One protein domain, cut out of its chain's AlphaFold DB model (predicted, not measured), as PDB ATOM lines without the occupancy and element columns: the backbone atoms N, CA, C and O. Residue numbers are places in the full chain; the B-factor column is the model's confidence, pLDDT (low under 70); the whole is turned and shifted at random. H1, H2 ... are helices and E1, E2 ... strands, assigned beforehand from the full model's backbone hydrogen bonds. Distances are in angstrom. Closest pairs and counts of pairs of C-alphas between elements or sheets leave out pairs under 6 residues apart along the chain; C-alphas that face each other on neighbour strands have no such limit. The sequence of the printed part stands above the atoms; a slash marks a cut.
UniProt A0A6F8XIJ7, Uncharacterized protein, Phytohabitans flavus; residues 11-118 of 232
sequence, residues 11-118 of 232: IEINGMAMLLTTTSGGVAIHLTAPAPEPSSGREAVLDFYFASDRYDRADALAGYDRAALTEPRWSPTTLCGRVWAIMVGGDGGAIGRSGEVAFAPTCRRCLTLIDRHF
ATOM      1  N   ILE A  11      77.612 120.378  27.103       95.12
ATOM      2  CA  ILE A  11      77.451 118.939  26.903       95.12
ATOM      3  C   ILE A  11      77.282 118.644  25.417       95.12
ATOM      4  O   ILE A  11      76.666 119.420  24.687       95.12
ATOM      5  N   GLU A  12      77.824 117.517  24.974       93.44
ATOM      6  CA  GLU A  12      77.676 117.042  23.600       93.44
ATOM      7  C   GLU A  12      76.406 116.204  23.463       93.44
ATOM      8  O   GLU A  12      76.213 115.214  24.172       93.44
ATOM      9  N   ILE A  13      75.535 116.591  22.533       90.25
ATOM     10  CA  ILE A  13      74.286 115.889  22.240       90.25
ATOM     11  C   ILE A  13      74.248 115.570  20.753       90.25
ATOM     12  O   ILE A  13      74.005 116.448  19.929       90.25
ATOM     13  N   ASN A  14      74.491 114.304  20.410       86.62
ATOM     14  CA  ASN A  14      74.567 113.829  19.024       86.62
ATOM     15  C   ASN A  14      75.493 114.699  18.134       86.62
ATOM     16  O   ASN A  14      75.115 115.118  17.042       86.62
ATOM     17  N   GLY A  15      76.689 115.020  18.645       87.44
ATOM     18  CA  GLY A  15      77.687 115.854  17.959       87.44
ATOM     19  C   GLY A  15      77.374 117.355  17.934       87.44
ATOM     20  O   GLY A  15      78.028 118.099  17.205       87.44
ATOM     21  N   MET A  16      76.358 117.799  18.678       90.50
ATOM     22  CA  MET A  16      76.040 119.207  18.874       90.50
ATOM     23  C   MET A  16      76.391 119.635  20.298       90.50
ATOM     24  O   MET A  16      75.749 119.204  21.260       90.50
ATOM     25  N   ALA A  17      77.342 120.559  20.419       94.31
ATOM     26  CA  ALA A  17      77.655 121.216  21.680       94.31
ATOM     27  C   ALA A  17      76.467 122.069  22.149       94.31
ATOM     28  O   ALA A  17      76.019 122.972  21.439       94.31
ATOM     29  N   MET A  18      75.971 121.816  23.358       96.00
ATOM     30  CA  MET A  18      74.889 122.575  23.982       96.00
ATOM     31  C   MET A  18      75.342 123.178  25.307       96.00
ATOM     32  O   MET A  18      75.862 122.480  26.173       96.00
ATOM     33  N   LEU A  19      75.107 124.477  25.477       97.44
ATOM     34  CA  LEU A  19      75.483 125.228  26.668       97.44
ATOM     35  C   LEU A  19      74.502 124.976  27.813       97.44
ATOM     36  O   LEU A  19      73.284 125.099  27.634       97.44
ATOM     37  N   LEU A  20      75.030 124.706  29.006       97.06
ATOM     38  CA  LEU A  20      74.242 124.665  30.232       97.06
ATOM     39  C   LEU A  20      74.026 126.086  30.766       97.06
ATOM     40  O   LEU A  20      74.967 126.842  31.005       97.06
ATOM     41  N   THR A  21      72.765 126.465  30.957       95.56
ATOM     42  CA  THR A  21      72.375 127.834  31.319       95.56
ATOM     43  C   THR A  21      71.353 127.858  32.445       95.56
ATOM     44  O   THR A  21      70.581 126.917  32.633       95.56
ATOM     45  N   THR A  22      71.319 128.965  33.179       93.12
ATOM     46  CA  THR A  22      70.273 129.255  34.164       93.12
ATOM     47  C   THR A  22      69.411 130.433  33.715       93.12
ATOM     48  O   THR A  22      69.853 131.295  32.954       93.12
ATOM     49  N   THR A  23      68.167 130.485  34.181       91.12
ATOM     50  CA  THR A  23      67.241 131.610  33.975       91.12
ATOM     51  C   THR A  23      67.121 132.429  35.257       91.12
ATOM     52  O   THR A  23      67.243 131.873  36.346       91.12
ATOM     53  N   SER A  24      66.805 133.722  35.161       81.50
ATOM     54  CA  SER A  24      66.611 134.576  36.342       81.50
ATOM     55  C   SER A  24      65.582 133.982  37.314       81.50
ATOM     56  O   SER A  24      64.423 133.796  36.949       81.50
ATOM     57  N   GLY A  25      66.008 133.677  38.546       69.88
ATOM     58  CA  GLY A  25      65.145 133.143  39.610       69.88
ATOM     59  C   GLY A  25      64.737 131.670  39.465       69.88
ATOM     60  O   GLY A  25      63.864 131.215  40.200       69.88
ATOM     61  N   GLY A  26      65.327 130.923  38.525       74.69
ATOM     62  CA  GLY A  26      65.063 129.494  38.336       74.69
ATOM     63  C   GLY A  26      66.137 128.601  38.964       74.69
ATOM     64  O   GLY A  26      67.314 128.934  38.930       74.69
ATOM     65  N   VAL A  27      65.724 127.438  39.478       83.75
ATOM     66  CA  VAL A  27      66.623 126.357  39.960       83.75
ATOM     67  C   VAL A  27      66.905 125.293  38.893       83.75
ATOM     68  O   VAL A  27      67.679 124.366  39.101       83.75
ATOM     69  N   ALA A  28      66.216 125.371  37.752       92.69
ATOM     70  CA  ALA A  28      66.387 124.408  36.677       92.69
ATOM     71  C   ALA A  28      67.583 124.790  35.804       92.69
ATOM     72  O   ALA A  28      67.740 125.948  35.422       92.69
ATOM     73  N   ILE A  29      68.369 123.788  35.420       95.38
ATOM     74  CA  ILE A  29      69.440 123.927  34.442       95.38
ATOM     75  C   ILE A  29      68.860 123.640  33.064       95.38
ATOM     76  O   ILE A  29      68.230 122.601  32.823       95.38
ATOM     77  N   HIS A  30      69.037 124.599  32.169       96.38
ATOM     78  CA  HIS A  30      68.520 124.595  30.816       96.38
ATOM     79  C   HIS A  30      69.627 124.323  29.807       96.38
ATOM     80  O   HIS A  30      70.804 124.535  30.086       96.38
ATOM     81  N   LEU A  31      69.223 123.903  28.610       96.75
ATOM     82  CA  LEU A  31      70.118 123.805  27.466       96.75
ATOM     83  C   LEU A  31      69.879 124.927  26.488       96.75
ATOM     84  O   LEU A  31      68.731 125.278  26.212       96.75
ATOM     85  N   THR A  32      70.969 125.395  25.909       96.62
ATOM     86  CA  THR A  32      70.983 126.395  24.855       96.62
ATOM     87  C   THR A  32      71.816 125.854  23.703       96.62
ATOM     88  O   THR A  32      72.985 125.513  23.873       96.62
ATOM     89  N   ALA A  33      71.192 125.737  22.534       95.25
ATOM     90  CA  ALA A  33      71.872 125.323  21.313       95.25
ATOM     91  C   ALA A  33      72.762 126.456  20.766       95.25
ATOM     92  O   ALA A  33      72.575 127.622  21.146       95.25
ATOM     93  N   PRO A  34      73.691 126.147  19.848       95.38
ATOM     94  CA  PRO A  34      74.349 127.164  19.047       95.38
ATOM     95  C   PRO A  34      73.313 128.021  18.314       95.38
ATOM     96  O   PRO A  34      72.223 127.558  17.966       95.38
ATOM     97  N   ALA A  35      73.640 129.288  18.109       93.75
ATOM     98  CA  ALA A  35      72.821 130.172  17.308       93.75
ATOM     99  C   ALA A  35      72.799 129.677  15.849       93.75
ATOM    100  O   ALA A  35      73.817 129.183  15.360       93.75
ATOM    101  N   PRO A  36      71.660 129.799  15.144       86.81
ATOM    102  CA  PRO A  36      71.556 129.352  13.755       86.81
ATOM    103  C   PRO A  36      72.474 130.152  12.822       86.81
ATOM    104  O   PRO A  36      72.954 129.621  11.826       86.81
ATOM    105  N   GLU A  37      72.739 131.415  13.167       87.25
ATOM    106  CA  GLU A  37      73.632 132.308  12.436       87.25
ATOM    107  C   GLU A  37      74.641 132.953  13.397       87.25
ATOM    108  O   GLU A  37      74.231 133.395  14.479       87.25
ATOM    109  N   PRO A  38      75.922 133.104  13.009       78.50
ATOM    110  CA  PRO A  38      76.948 133.708  13.864       78.50
ATOM    111  C   PRO A  38      76.585 135.108  14.384       78.50
ATOM    112  O   PRO A  38      76.849 135.432  15.534       78.50
ATOM    113  N   SER A  39      75.914 135.931  13.574       83.31
ATOM    114  CA  SER A  39      75.491 137.294  13.942       83.31
ATOM    115  C   SER A  39      74.330 137.355  14.940       83.31
ATOM    116  O   SER A  39      74.026 138.427  15.453       83.31
ATOM    117  N   SER A  40      73.661 136.229  15.199       88.00
ATOM    118  CA  SER A  40      72.532 136.127  16.136       88.00
ATOM    119  C   SER A  40      72.924 135.528  17.489       88.00
ATOM    120  O   SER A  40      72.075 135.360  18.369       88.00
ATOM    121  N   GLY A  41      74.201 135.166  17.633       90.44
ATOM    122  CA  GLY A  41      74.719 134.519  18.818       90.44
ATOM    123  C   GLY A  41      74.906 135.468  19.991       90.44
ATOM    124  O   GLY A  41      75.060 136.679  19.855       90.44
ATOM    125  N   ARG A  42      74.888 134.866  21.173       93.88
ATOM    126  CA  ARG A  42      75.112 135.495  22.464       93.88
ATOM    127  C   ARG A  42      76.294 134.829  23.162       93.88
ATOM    128  O   ARG A  42      76.513 133.626  23.006       93.88
ATOM    129  N   GLU A  43      77.026 135.609  23.944       94.94
ATOM    130  CA  GLU A  43      78.135 135.151  24.780       94.94
ATOM    131  C   GLU A  43      77.645 134.269  25.934       94.94
ATOM    132  O   GLU A  43      76.646 134.592  26.581       94.94
ATOM    133  N   ALA A  44      78.374 133.197  26.260       94.31
ATOM    134  CA  ALA A  44      78.052 132.338  27.406       94.31
ATOM    135  C   ALA A  44      78.094 133.119  28.732       94.31
ATOM    136  O   ALA A  44      77.253 132.925  29.619       94.31
ATOM    137  N   VAL A  45      79.063 134.031  28.836       91.44
ATOM    138  CA  VAL A  45      79.221 134.987  29.931       91.44
ATOM    139  C   VAL A  45      79.494 136.362  29.327       91.44
ATOM    140  O   VAL A  45      80.418 136.523  28.537       91.44
ATOM    141  N   LEU A  46      78.689 137.360  29.700       87.56
ATOM    142  CA  LEU A  46      78.829 138.725  29.185       87.56
ATOM    143  C   LEU A  46      80.121 139.375  29.698       87.56
ATOM    144  O   LEU A  46      80.489 139.191  30.859       87.56
ATOM    145  N   ASP A  47      80.762 140.201  28.868       83.44
ATOM    146  CA  ASP A  47      82.093 140.757  29.160       83.44
ATOM    147  C   ASP A  47      82.151 141.569  30.471       83.44
ATOM    148  O   ASP A  47      83.154 141.561  31.187       83.44
ATOM    149  N   PHE A  48      81.036 142.193  30.870       80.81
ATOM    150  CA  PHE A  48      80.964 142.956  32.119       80.81
ATOM    151  C   PHE A  48      81.198 142.104  33.382       80.81
ATOM    152  O   PHE A  48      81.567 142.657  34.417       80.81
ATOM    153  N   TYR A  49      81.012 140.777  33.321       79.50
ATOM    154  CA  TYR A  49      81.330 139.879  34.438       79.50
ATOM    155  C   TYR A  49      82.837 139.780  34.706       79.50
ATOM    156  O   TYR A  49      83.222 139.457  35.827       79.50
ATOM    157  N   PHE A  50      83.675 140.107  33.716       78.44
ATOM    158  CA  PHE A  50      85.132 140.167  33.847       78.44
ATOM    159  C   PHE A  50      85.638 141.562  34.243       78.44
ATOM    160  O   PHE A  50      86.771 141.695  34.695       78.44
ATOM    161  N   ALA A  51      84.825 142.606  34.054       69.94
ATOM    162  CA  ALA A  51      85.243 144.001  34.202       69.94
ATOM    163  C   ALA A  51      85.063 144.577  35.619       69.94
ATOM    164  O   ALA A  51      85.539 145.680  35.886       69.94
ATOM    165  N   SER A  52      84.348 143.897  36.523       56.09
ATOM    166  CA  SER A  52      83.948 144.498  37.798       56.09
ATOM    167  C   SER A  52      84.936 144.247  38.944       56.09
ATOM    168  O   SER A  52      85.106 143.111  39.381       56.09
ATOM    169  N   ASP A  53      85.438 145.339  39.522       54.75
ATOM    170  CA  ASP A  53      85.953 145.462  40.900       54.75
ATOM    171  C   ASP A  53      84.873 145.193  41.973       54.75
ATOM    172  O   ASP A  53      85.157 144.992  43.153       54.75
ATOM    173  N   ARG A  54      83.602 145.169  41.562       50.91
ATOM    174  CA  ARG A  54      82.464 144.829  42.412       50.91
ATOM    175  C   ARG A  54      82.355 143.310  42.603       50.91
ATOM    176  O   ARG A  54      81.827 142.609  41.742       50.91
ATOM    177  N   TYR A  55      82.728 142.853  43.802       50.16
ATOM    178  CA  TYR A  55      82.385 141.553  44.413       50.16
ATOM    179  C   TYR A  55      83.135 140.294  43.935       50.16
ATOM    180  O   TYR A  55      82.470 139.346  43.522       50.16
ATOM    181  N   ASP A  56      84.466 140.219  44.047       54.06
ATOM    182  CA  ASP A  56      85.230 138.947  43.965       54.06
ATOM    183  C   ASP A  56      84.912 138.060  42.729       54.06
ATOM    184  O   ASP A  56      85.094 136.842  42.740       54.06
ATOM    185  N   ARG A  57      84.372 138.648  41.647       59.47
ATOM    186  CA  ARG A  57      83.881 137.911  40.465       59.47
ATOM    187  C   ARG A  57      85.006 137.525  39.515       59.47
ATOM    188  O   ARG A  57      84.888 136.515  38.830       59.47
ATOM    189  N   ALA A  58      86.078 138.316  39.494       58.94
ATOM    190  CA  ALA A  58      87.253 138.056  38.674       58.94
ATOM    191  C   ALA A  58      87.957 136.755  39.096       58.94
ATOM    192  O   ALA A  58      88.319 135.960  38.233       58.94
ATOM    193  N   ASP A  59      88.047 136.483  40.403       66.00
ATOM    194  CA  ASP A  59      88.662 135.255  40.927       66.00
ATOM    195  C   ASP A  59      87.852 134.008  40.551       66.00
ATOM    196  O   ASP A  59      88.417 132.996  40.144       66.00
ATOM    197  N   ALA A  60      86.517 134.100  40.597       69.69
ATOM    198  CA  ALA A  60      85.622 133.013  40.188       69.69
ATOM    199  C   ALA A  60      85.729 132.669  38.687       69.69
ATOM    200  O   ALA A  60      85.366 131.571  38.276       69.69
ATOM    201  N   LEU A  61      86.228 133.601  37.866       79.56
ATOM    202  CA  LEU A  61      86.411 133.426  36.424       79.56
ATOM    203  C   LEU A  61      87.872 133.198  36.014       79.56
ATOM    204  O   LEU A  61      88.130 132.943  34.840       79.56
ATOM    205  N   ALA A  62      88.824 133.236  36.951       80.06
ATOM    206  CA  ALA A  62      90.252 133.081  36.662       80.06
ATOM    207  C   ALA A  62      90.595 131.712  36.045       80.06
ATOM    208  O   ALA A  62      91.540 131.597  35.262       80.06
ATOM    209  N   GLY A  63      89.809 130.681  36.376       83.44
ATOM    210  CA  GLY A  63      89.929 129.337  35.813       83.44
ATOM    211  C   GLY A  63      89.363 129.187  34.398       83.44
ATOM    212  O   GLY A  63      89.534 128.129  33.803       83.44
ATOM    213  N   TYR A  64      88.701 130.206  33.846       89.56
ATOM    214  CA  TYR A  64      88.047 130.130  32.543       89.56
ATOM    215  C   TYR A  64      88.820 130.856  31.437       89.56
ATOM    216  O   TYR A  64      89.500 131.857  31.663       89.56
ATOM    217  N   ASP A  65      88.665 130.370  30.207       92.06
ATOM    218  CA  ASP A  65      89.099 131.066  28.998       92.06
ATOM    219  C   ASP A  65      88.087 132.167  28.658       92.06
ATOM    220  O   ASP A  65      86.983 131.908  28.166       92.06
ATOM    221  N   ARG A  66      88.475 133.423  28.909       91.00
ATOM    222  CA  ARG A  66      87.639 134.594  28.615       91.00
ATOM    223  C   ARG A  66      87.235 134.654  27.146       91.00
ATOM    224  O   ARG A  66      86.073 134.935  26.885       91.00
ATOM    225  N   ALA A  67      88.152 134.394  26.211       91.88
ATOM    226  CA  ALA A  67      87.859 134.504  24.783       91.88
ATOM    227  C   ALA A  67      86.812 133.468  24.354       91.88
ATOM    228  O   ALA A  67      85.906 133.786  23.587       91.88
ATOM    229  N   ALA A  68      86.886 132.254  24.905       92.81
ATOM    230  CA  ALA A  68      85.899 131.213  24.642       92.81
ATOM    231  C   ALA A  68      84.528 131.515  25.280       92.81
ATOM    232  O   ALA A  68      83.490 131.171  24.714       92.81
ATOM    233  N   LEU A  69      84.497 132.158  26.453       93.25
ATOM    234  CA  LEU A  69      83.246 132.535  27.122       93.25
ATOM    235  C   LEU A  69      82.536 133.726  26.468       93.25
ATOM    236  O   LEU A  69      81.301 133.779  26.500       93.25
ATOM    237  N   THR A  70      83.293 134.659  25.887       93.12
ATOM    238  CA  THR A  70      82.764 135.860  25.226       93.12
ATOM    239  C   THR A  70      82.526 135.684  23.725       93.12
ATOM    240  O   THR A  70      82.092 136.623  23.062       93.12
ATOM    241  N   GLU A  71      82.752 134.491  23.171       93.62
ATOM    242  CA  GLU A  71      82.401 134.182  21.785       93.62
ATOM    243  C   GLU A  71      80.863 134.195  21.600       93.62
ATOM    244  O   GLU A  71      80.154 133.407  22.245       93.62
ATOM    245  N   PRO A  72      80.305 135.054  20.720       94.00
ATOM    246  CA  PRO A  72      78.863 135.174  20.527       94.00
ATOM    247  C   PRO A  72      78.341 134.052  19.624       94.00
ATOM    248  O   PRO A  72      78.075 134.251  18.443       94.00
ATOM    249  N   ARG A  73      78.191 132.844  20.176       95.00
ATOM    250  CA  ARG A  73      77.794 131.652  19.402       95.00
ATOM    251  C   ARG A  73      76.534 130.949  19.885       95.00
ATOM    252  O   ARG A  73      76.089 130.003  19.242       95.00
ATOM    253  N   TRP A  74      75.962 131.359  21.013       96.75
ATOM    254  CA  TRP A  74      74.837 130.655  21.632       96.75
ATOM    255  C   TRP A  74      73.504 131.309  21.298       96.75
ATOM    256  O   TRP A  74      73.409 132.529  21.239       96.75
ATOM    257  N   SER A  75      72.454 130.511  21.117       96.06
ATOM    258  CA  SER A  75      71.104 131.043  20.919       96.06
ATOM    259  C   SER A  75      70.707 131.971  22.083       96.06
ATOM    260  O   SER A  75      70.947 131.636  23.248       96.06
ATOM    261  N   PRO A  76      70.029 133.105  21.828       93.75
ATOM    262  CA  PRO A  76      69.569 134.006  22.888       93.75
ATOM    263  C   PRO A  76      68.499 133.369  23.791       93.75
ATOM    264  O   PRO A  76      68.227 133.868  24.885       93.75
ATOM    265  N   THR A  77      67.903 132.256  23.357       95.31
ATOM    266  CA  THR A  77      66.935 131.476  24.131       95.31
ATOM    267  C   THR A  77      67.374 130.023  24.289       95.31
ATOM    268  O   THR A  77      68.047 129.445  23.435       95.31
ATOM    269  N   THR A  78      66.974 129.433  25.413       95.31
ATOM    270  CA  THR A  78      67.125 128.000  25.698       95.31
ATOM    271  C   THR A  78      66.290 127.168  24.720       95.31
ATOM    272  O   THR A  78      65.315 127.667  24.159       95.31
ATOM    273  N   LEU A  79      66.567 125.866  24.599       94.81
ATOM    274  CA  LEU A  79      65.766 124.927  23.801       94.81
ATOM    275  C   LEU A  79      64.270 124.982  24.141       94.81
ATOM    276  O   LEU A  79      63.416 124.825  23.275       94.81
ATOM    277  N   CYS A  80      63.937 125.223  25.410       94.56
ATOM    278  CA  CYS A  80      62.553 125.337  25.863       94.56
ATOM    279  C   CYS A  80      61.917 126.727  25.653       94.56
ATOM    280  O   CYS A  80      60.810 126.949  26.140       94.56
ATOM    281  N   GLY A  81      62.600 127.649  24.966       94.19
ATOM    282  CA  GLY A  81      62.110 128.984  24.606       94.19
ATOM    283  C   GLY A  81      62.242 130.047  25.698       94.19
ATOM    284  O   GLY A  81      61.752 131.160  25.530       94.19
ATOM    285  N   ARG A  82      62.888 129.742  26.831       93.88
ATOM    286  CA  ARG A  82      63.146 130.740  27.886       93.88
ATOM    287  C   ARG A  82      64.371 131.584  27.563       93.88
ATOM    288  O   ARG A  82      65.386 131.034  27.133       93.88
ATOM    289  N   VAL A  83      64.300 132.878  27.866       93.81
ATOM    290  CA  VAL A  83      65.478 133.751  27.954       93.81
ATOM    291  C   VAL A  83      66.300 133.325  29.170       93.81
ATOM    292  O   VAL A  83      65.763 133.185  30.269       93.81
ATOM    293  N   TRP A  84      67.591 133.089  28.970       93.50
ATOM    294  CA  TRP A  84      68.515 132.686  30.028       93.50
ATOM    295  C   TRP A  84      69.331 133.875  30.539       93.50
ATOM    296  O   TRP A  84      69.507 134.874  29.844       93.50
ATOM    297  N   ALA A  85      69.810 133.792  31.775       90.81
ATOM    298  CA  ALA A  85      70.569 134.848  32.430       90.81
ATOM    299  C   ALA A  85      72.065 134.714  32.143       90.81
ATOM    300  O   ALA A  85      72.681 135.664  31.670       90.81
ATOM    301  N   ILE A  86      72.628 133.532  32.393       91.62
ATOM    302  CA  ILE A  86      74.057 133.245  32.242       91.62
ATOM    303  C   ILE A  86      74.289 131.734  32.108       91.62
ATOM    304  O   ILE A  86      73.418 130.931  32.464       91.62
ATOM    305  N   MET A  87      75.456 131.348  31.598       93.94
ATOM    306  CA  MET A  87      75.984 129.989  31.715       93.94
ATOM    307  C   MET A  87      76.103 129.548  33.186       93.94
ATOM    308  O   MET A  87      76.465 130.345  34.052       93.94
ATOM    309  N   VAL A  88      75.821 128.274  33.473       93.56
ATOM    310  CA  VAL A  88      76.093 127.670  34.791       93.56
ATOM    311  C   VAL A  88      77.555 127.226  34.896       93.56
ATOM    312  O   VAL A  88      78.152 126.817  33.900       93.56
ATOM    313  N   GLY A  89      78.139 127.282  36.094       92.25
ATOM    314  CA  GLY A  89      79.519 126.844  36.310       92.25
ATOM    315  C   GLY A  89      79.728 125.371  35.960       92.25
ATOM    316  O   GLY A  89      78.816 124.559  36.114       92.25
ATOM    317  N   GLY A  90      80.926 125.048  35.483       92.19
ATOM    318  CA  GLY A  90      81.393 123.697  35.176       92.19
ATOM    319  C   GLY A  90      82.757 123.450  35.815       92.19
ATOM    320  O   GLY A  90      82.992 123.848  36.956       92.19
ATOM    321  N   ASP A  91      83.672 122.844  35.062       89.81
ATOM    322  CA  ASP A  91      85.006 122.462  35.549       89.81
ATOM    323  C   ASP A  91      85.861 123.646  36.034       89.81
ATOM    324  O   ASP A  91      86.664 123.490  36.949       89.81
ATOM    325  N   GLY A  92      85.651 124.847  35.485       87.00
ATOM    326  CA  GLY A  92      86.317 126.068  35.954       87.00
ATOM    327  C   GLY A  92      85.741 126.643  37.255       87.00
ATOM    328  O   GLY A  92      86.198 127.687  37.710       87.00
ATOM    329  N   GLY A  93      84.737 125.992  37.851       88.69
ATOM    330  CA  GLY A  93      84.064 126.432  39.071       88.69
ATOM    331  C   GLY A  93      82.803 127.263  38.819       88.69
ATOM    332  O   GLY A  93      82.311 127.387  37.698       88.69
ATOM    333  N   ALA A  94      82.234 127.812  39.889       88.62
ATOM    334  CA  ALA A  94      81.003 128.594  39.825       88.62
ATOM    335  C   ALA A  94      81.181 129.914  39.058       88.62
ATOM    336  O   ALA A  94      82.178 130.614  39.216       88.62
ATOM    337  N   ILE A  95      80.161 130.310  38.289       85.62
ATOM    338  CA  ILE A  95      80.126 131.631  37.652       85.62
ATOM    339  C   ILE A  95      79.621 132.667  38.663       85.62
ATOM    340  O   ILE A  95      78.420 132.816  38.897       85.62
ATOM    341  N   GLY A  96      80.565 133.387  39.270       75.25
ATOM    342  CA  GLY A  96      80.310 134.363  40.330       75.25
ATOM    343  C   GLY A  96      80.095 133.733  41.713       75.25
ATOM    344  O   GLY A  96      79.870 132.537  41.857       75.25
ATOM    345  N   ARG A  97      80.139 134.566  42.761       67.75
ATOM    346  CA  ARG A  97      80.184 134.137  44.177       67.75
ATOM    347  C   ARG A  97      79.025 133.245  44.642       67.75
ATOM    348  O   ARG A  97      79.200 132.441  45.547       67.75
ATOM    349  N   SER A  98      77.840 133.425  44.067       67.88
ATOM    350  CA  SER A  98      76.628 132.662  44.410       67.88
ATOM    351  C   SER A  98      76.175 131.750  43.270       67.88
ATOM    352  O   SER A  98      75.032 131.305  43.268       67.88
ATOM    353  N   GLY A  99      77.034 131.536  42.270       74.62
ATOM    354  CA  GLY A  99      76.757 130.621  41.175       74.62
ATOM    355  C   GLY A  99      76.817 129.169  41.640       74.62
ATOM    356  O   GLY A  99      77.561 128.825  42.556       74.62
ATOM    357  N   GLU A 100      76.050 128.313  40.982       84.25
ATOM    358  CA  GLU A 100      76.134 126.865  41.155       84.25
ATOM    359  C   GLU A 100      76.968 126.244  40.029       84.25
ATOM    360  O   GLU A 100      77.166 126.848  38.966       84.25
ATOM    361  N   VAL A 101      77.449 125.026  40.279       91.88
ATOM    362  CA  VAL A 101      78.081 124.170  39.274       91.88
ATOM    363  C   VAL A 101      77.103 123.067  38.900       91.88
ATOM    364  O   VAL A 101      76.499 122.445  39.773       91.88
ATOM    365  N   ALA A 102      76.952 122.814  37.603       93.69
ATOM    366  CA  ALA A 102      76.118 121.733  37.104       93.69
ATOM    367  C   ALA A 102      76.729 121.104  35.856       93.69
ATOM    368  O   ALA A 102      77.251 121.798  34.989       93.69
ATOM    369  N   PHE A 103      76.585 119.786  35.744       94.56
ATOM    370  CA  PHE A 103      77.118 118.990  34.632       94.56
ATOM    371  C   PHE A 103      76.014 118.339  33.791       94.56
ATOM    372  O   PHE A 103      76.287 117.588  32.860       94.56
ATOM    373  N   ALA A 104      74.750 118.601  34.130       94.12
ATOM    374  CA  ALA A 104      73.598 118.053  33.435       94.12
ATOM    375  C   ALA A 104      72.398 119.013  33.499       94.12
ATOM    376  O   ALA A 104      72.219 119.724  34.495       94.12
ATOM    377  N   PRO A 105      71.542 119.029  32.465       94.50
ATOM    378  CA  PRO A 105      70.310 119.795  32.479       94.50
ATOM    379  C   PRO A 105      69.256 119.123  33.364       94.50
ATOM    380  O   PRO A 105      69.119 117.902  33.392       94.50
ATOM    381  N   THR A 106      68.441 119.932  34.037       95.12
ATOM    382  CA  THR A 106      67.338 119.455  34.893       95.12
ATOM    383  C   THR A 106      65.971 119.940  34.411       95.12
ATOM    384  O   THR A 106      64.924 119.489  34.884       95.12
ATOM    385  N   CYS A 107      65.932 120.833  33.417       94.75
ATOM    386  CA  CYS A 107      64.686 121.277  32.812       94.75
ATOM    387  C   CYS A 107      64.013 120.140  32.023       94.75
ATOM    388  O   CYS A 107      64.428 119.816  30.910       94.75
ATOM    389  N   ARG A 108      62.887 119.625  32.541       92.50
ATOM    390  CA  ARG A 108      62.070 118.577  31.891       92.50
ATOM    391  C   ARG A 108      61.760 118.863  30.420       92.50
ATOM    392  O   ARG A 108      61.842 117.969  29.592       92.50
ATOM    393  N   ARG A 109      61.429 120.115  30.078       93.75
ATOM    394  CA  ARG A 109      61.106 120.497  28.693       93.75
ATOM    395  C   ARG A 109      62.330 120.440  27.779       93.75
ATOM    396  O   ARG A 109      62.174 120.059  26.629       93.75
ATOM    397  N   CYS A 110      63.514 120.818  28.274       94.81
ATOM    398  CA  CYS A 110      64.751 120.681  27.503       94.81
ATOM    399  C   CYS A 110      65.073 119.199  27.291       94.81
ATOM    400  O   CYS A 110      65.293 118.812  26.153       94.81
ATOM    401  N   LEU A 111      64.987 118.372  28.341       92.31
ATOM    402  CA  LEU A 111      65.204 116.921  28.255       92.31
ATOM    403  C   LEU A 111      64.300 116.262  27.198       92.31
ATOM    404  O   LEU A 111      64.795 115.598  26.302       92.31
ATOM    405  N   THR A 112      62.997 116.556  27.198       89.69
ATOM    406  CA  THR A 112      62.078 116.033  26.165       89.69
ATOM    407  C   THR A 112      62.405 116.509  24.742       89.69
ATOM    408  O   THR A 112      62.046 115.854  23.765       89.69
ATOM    409  N   LEU A 113      63.016 117.687  24.579       91.00
ATOM    410  CA  LEU A 113      63.393 118.197  23.257       91.00
ATOM    411  C   LEU A 113      64.693 117.568  22.755       91.00
ATOM    412  O   LEU A 113      64.792 117.300  21.559       91.00
ATOM    413  N   ILE A 114      65.635 117.289  23.657       90.25
ATOM    414  CA  ILE A 114      66.867 116.552  23.363       90.25
ATOM    415  C   ILE A 114      66.558 115.181  22.766       90.25
ATOM    416  O   ILE A 114      67.248 114.774  21.840       90.25
ATOM    417  N   ASP A 115      65.511 114.493  23.233       82.62
ATOM    418  CA  ASP A 115      65.143 113.165  22.721       82.62
ATOM    419  C   ASP A 115      64.966 113.145  21.190       82.62
ATOM    420  O   ASP A 115      65.175 112.122  20.548       82.62
ATOM    421  N   ARG A 116      64.638 114.290  20.571       82.62
ATOM    422  CA  ARG A 116      64.515 114.430  19.108       82.62
ATOM    423  C   ARG A 116      65.851 114.425  18.367       82.62
ATOM    424  O   ARG A 116      65.856 114.221  17.158       82.62
ATOM    425  N   HIS A 117      66.947 114.702  19.064       82.31
ATOM    426  CA  HIS A 117      68.293 114.659  18.507       82.31
ATOM    427  C   HIS A 117      68.839 113.234  18.440       82.31
ATOM    428  O   HIS A 117      69.821 113.016  17.739       82.31
ATOM    429  N   PHE A 118      68.219 112.267  19.119       82.75
ATOM    430  CA  PHE A 118      68.592 110.861  19.022       82.75
ATOM    431  C   PHE A 118      67.772 110.149  17.937       82.75
ATOM    432  O   PHE A 118      66.601 110.485  17.720       82.75
TER     433      PHE A 118
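This is residues 11 to 118 of the 232 residues of an uncharacterized protein of Phytohabitans flavus (UniProt A0A6F8XIJ7). With little regular structure, this domain is mostly loops round a small sheet, a meander E1 E2 E3, each strand the antiparallel neighbour of the one before. H4 grazes the sheet toward one end of the long axis; the short helices H1, H2 and H3 lie toward the other. The printed part has 108 residues, with 36 in named elements, in the order E1 E2 E3 H1 H2 H3 H4, class mixed. It is compact, radius of gyration of the C-alphas 13.6 A, spanning 43 by 30 by 22 A.

E2, residues 16 to 22, forms antiparallel hairpins with E1, residues 11 to 13, N 11 and O 18 being 2.9 A apart, and with E3, residues 30 to 32, N 30 and O 21 being 2.8 A apart. H4, residues 108 to 117, only grazes the sheet; its closest C-alphas to E3 are Cys 110 and Leu 31, 6.2 A. H1, residues 48 to 51, touches H2, residues 57 to 61, closest C-alphas Phe 50 and Ala 58, 5.7 A. H2 and H3, residues 66 to 69, meet only through their link. Every O i to N i+4 pair is within hydrogen-bond range in H2, 4 of 6 in H4; H1 and H3 are too short for one.

E1 begins at C-alpha 11 (77.451, 118.939, 26.903). E2 is 19.2 A long. H4, 15.3 A, ends at C-alpha 117 (68.293, 114.659, 18.507).

The farthest C-alphas, of Asp 53 and Phe 118, are 44.5 A apart. The printed part has no cut. The links E3 to H1 and H3 to H4 are long. Confidence is under 70 at residues 25, 51 to 60 and 97 to 98.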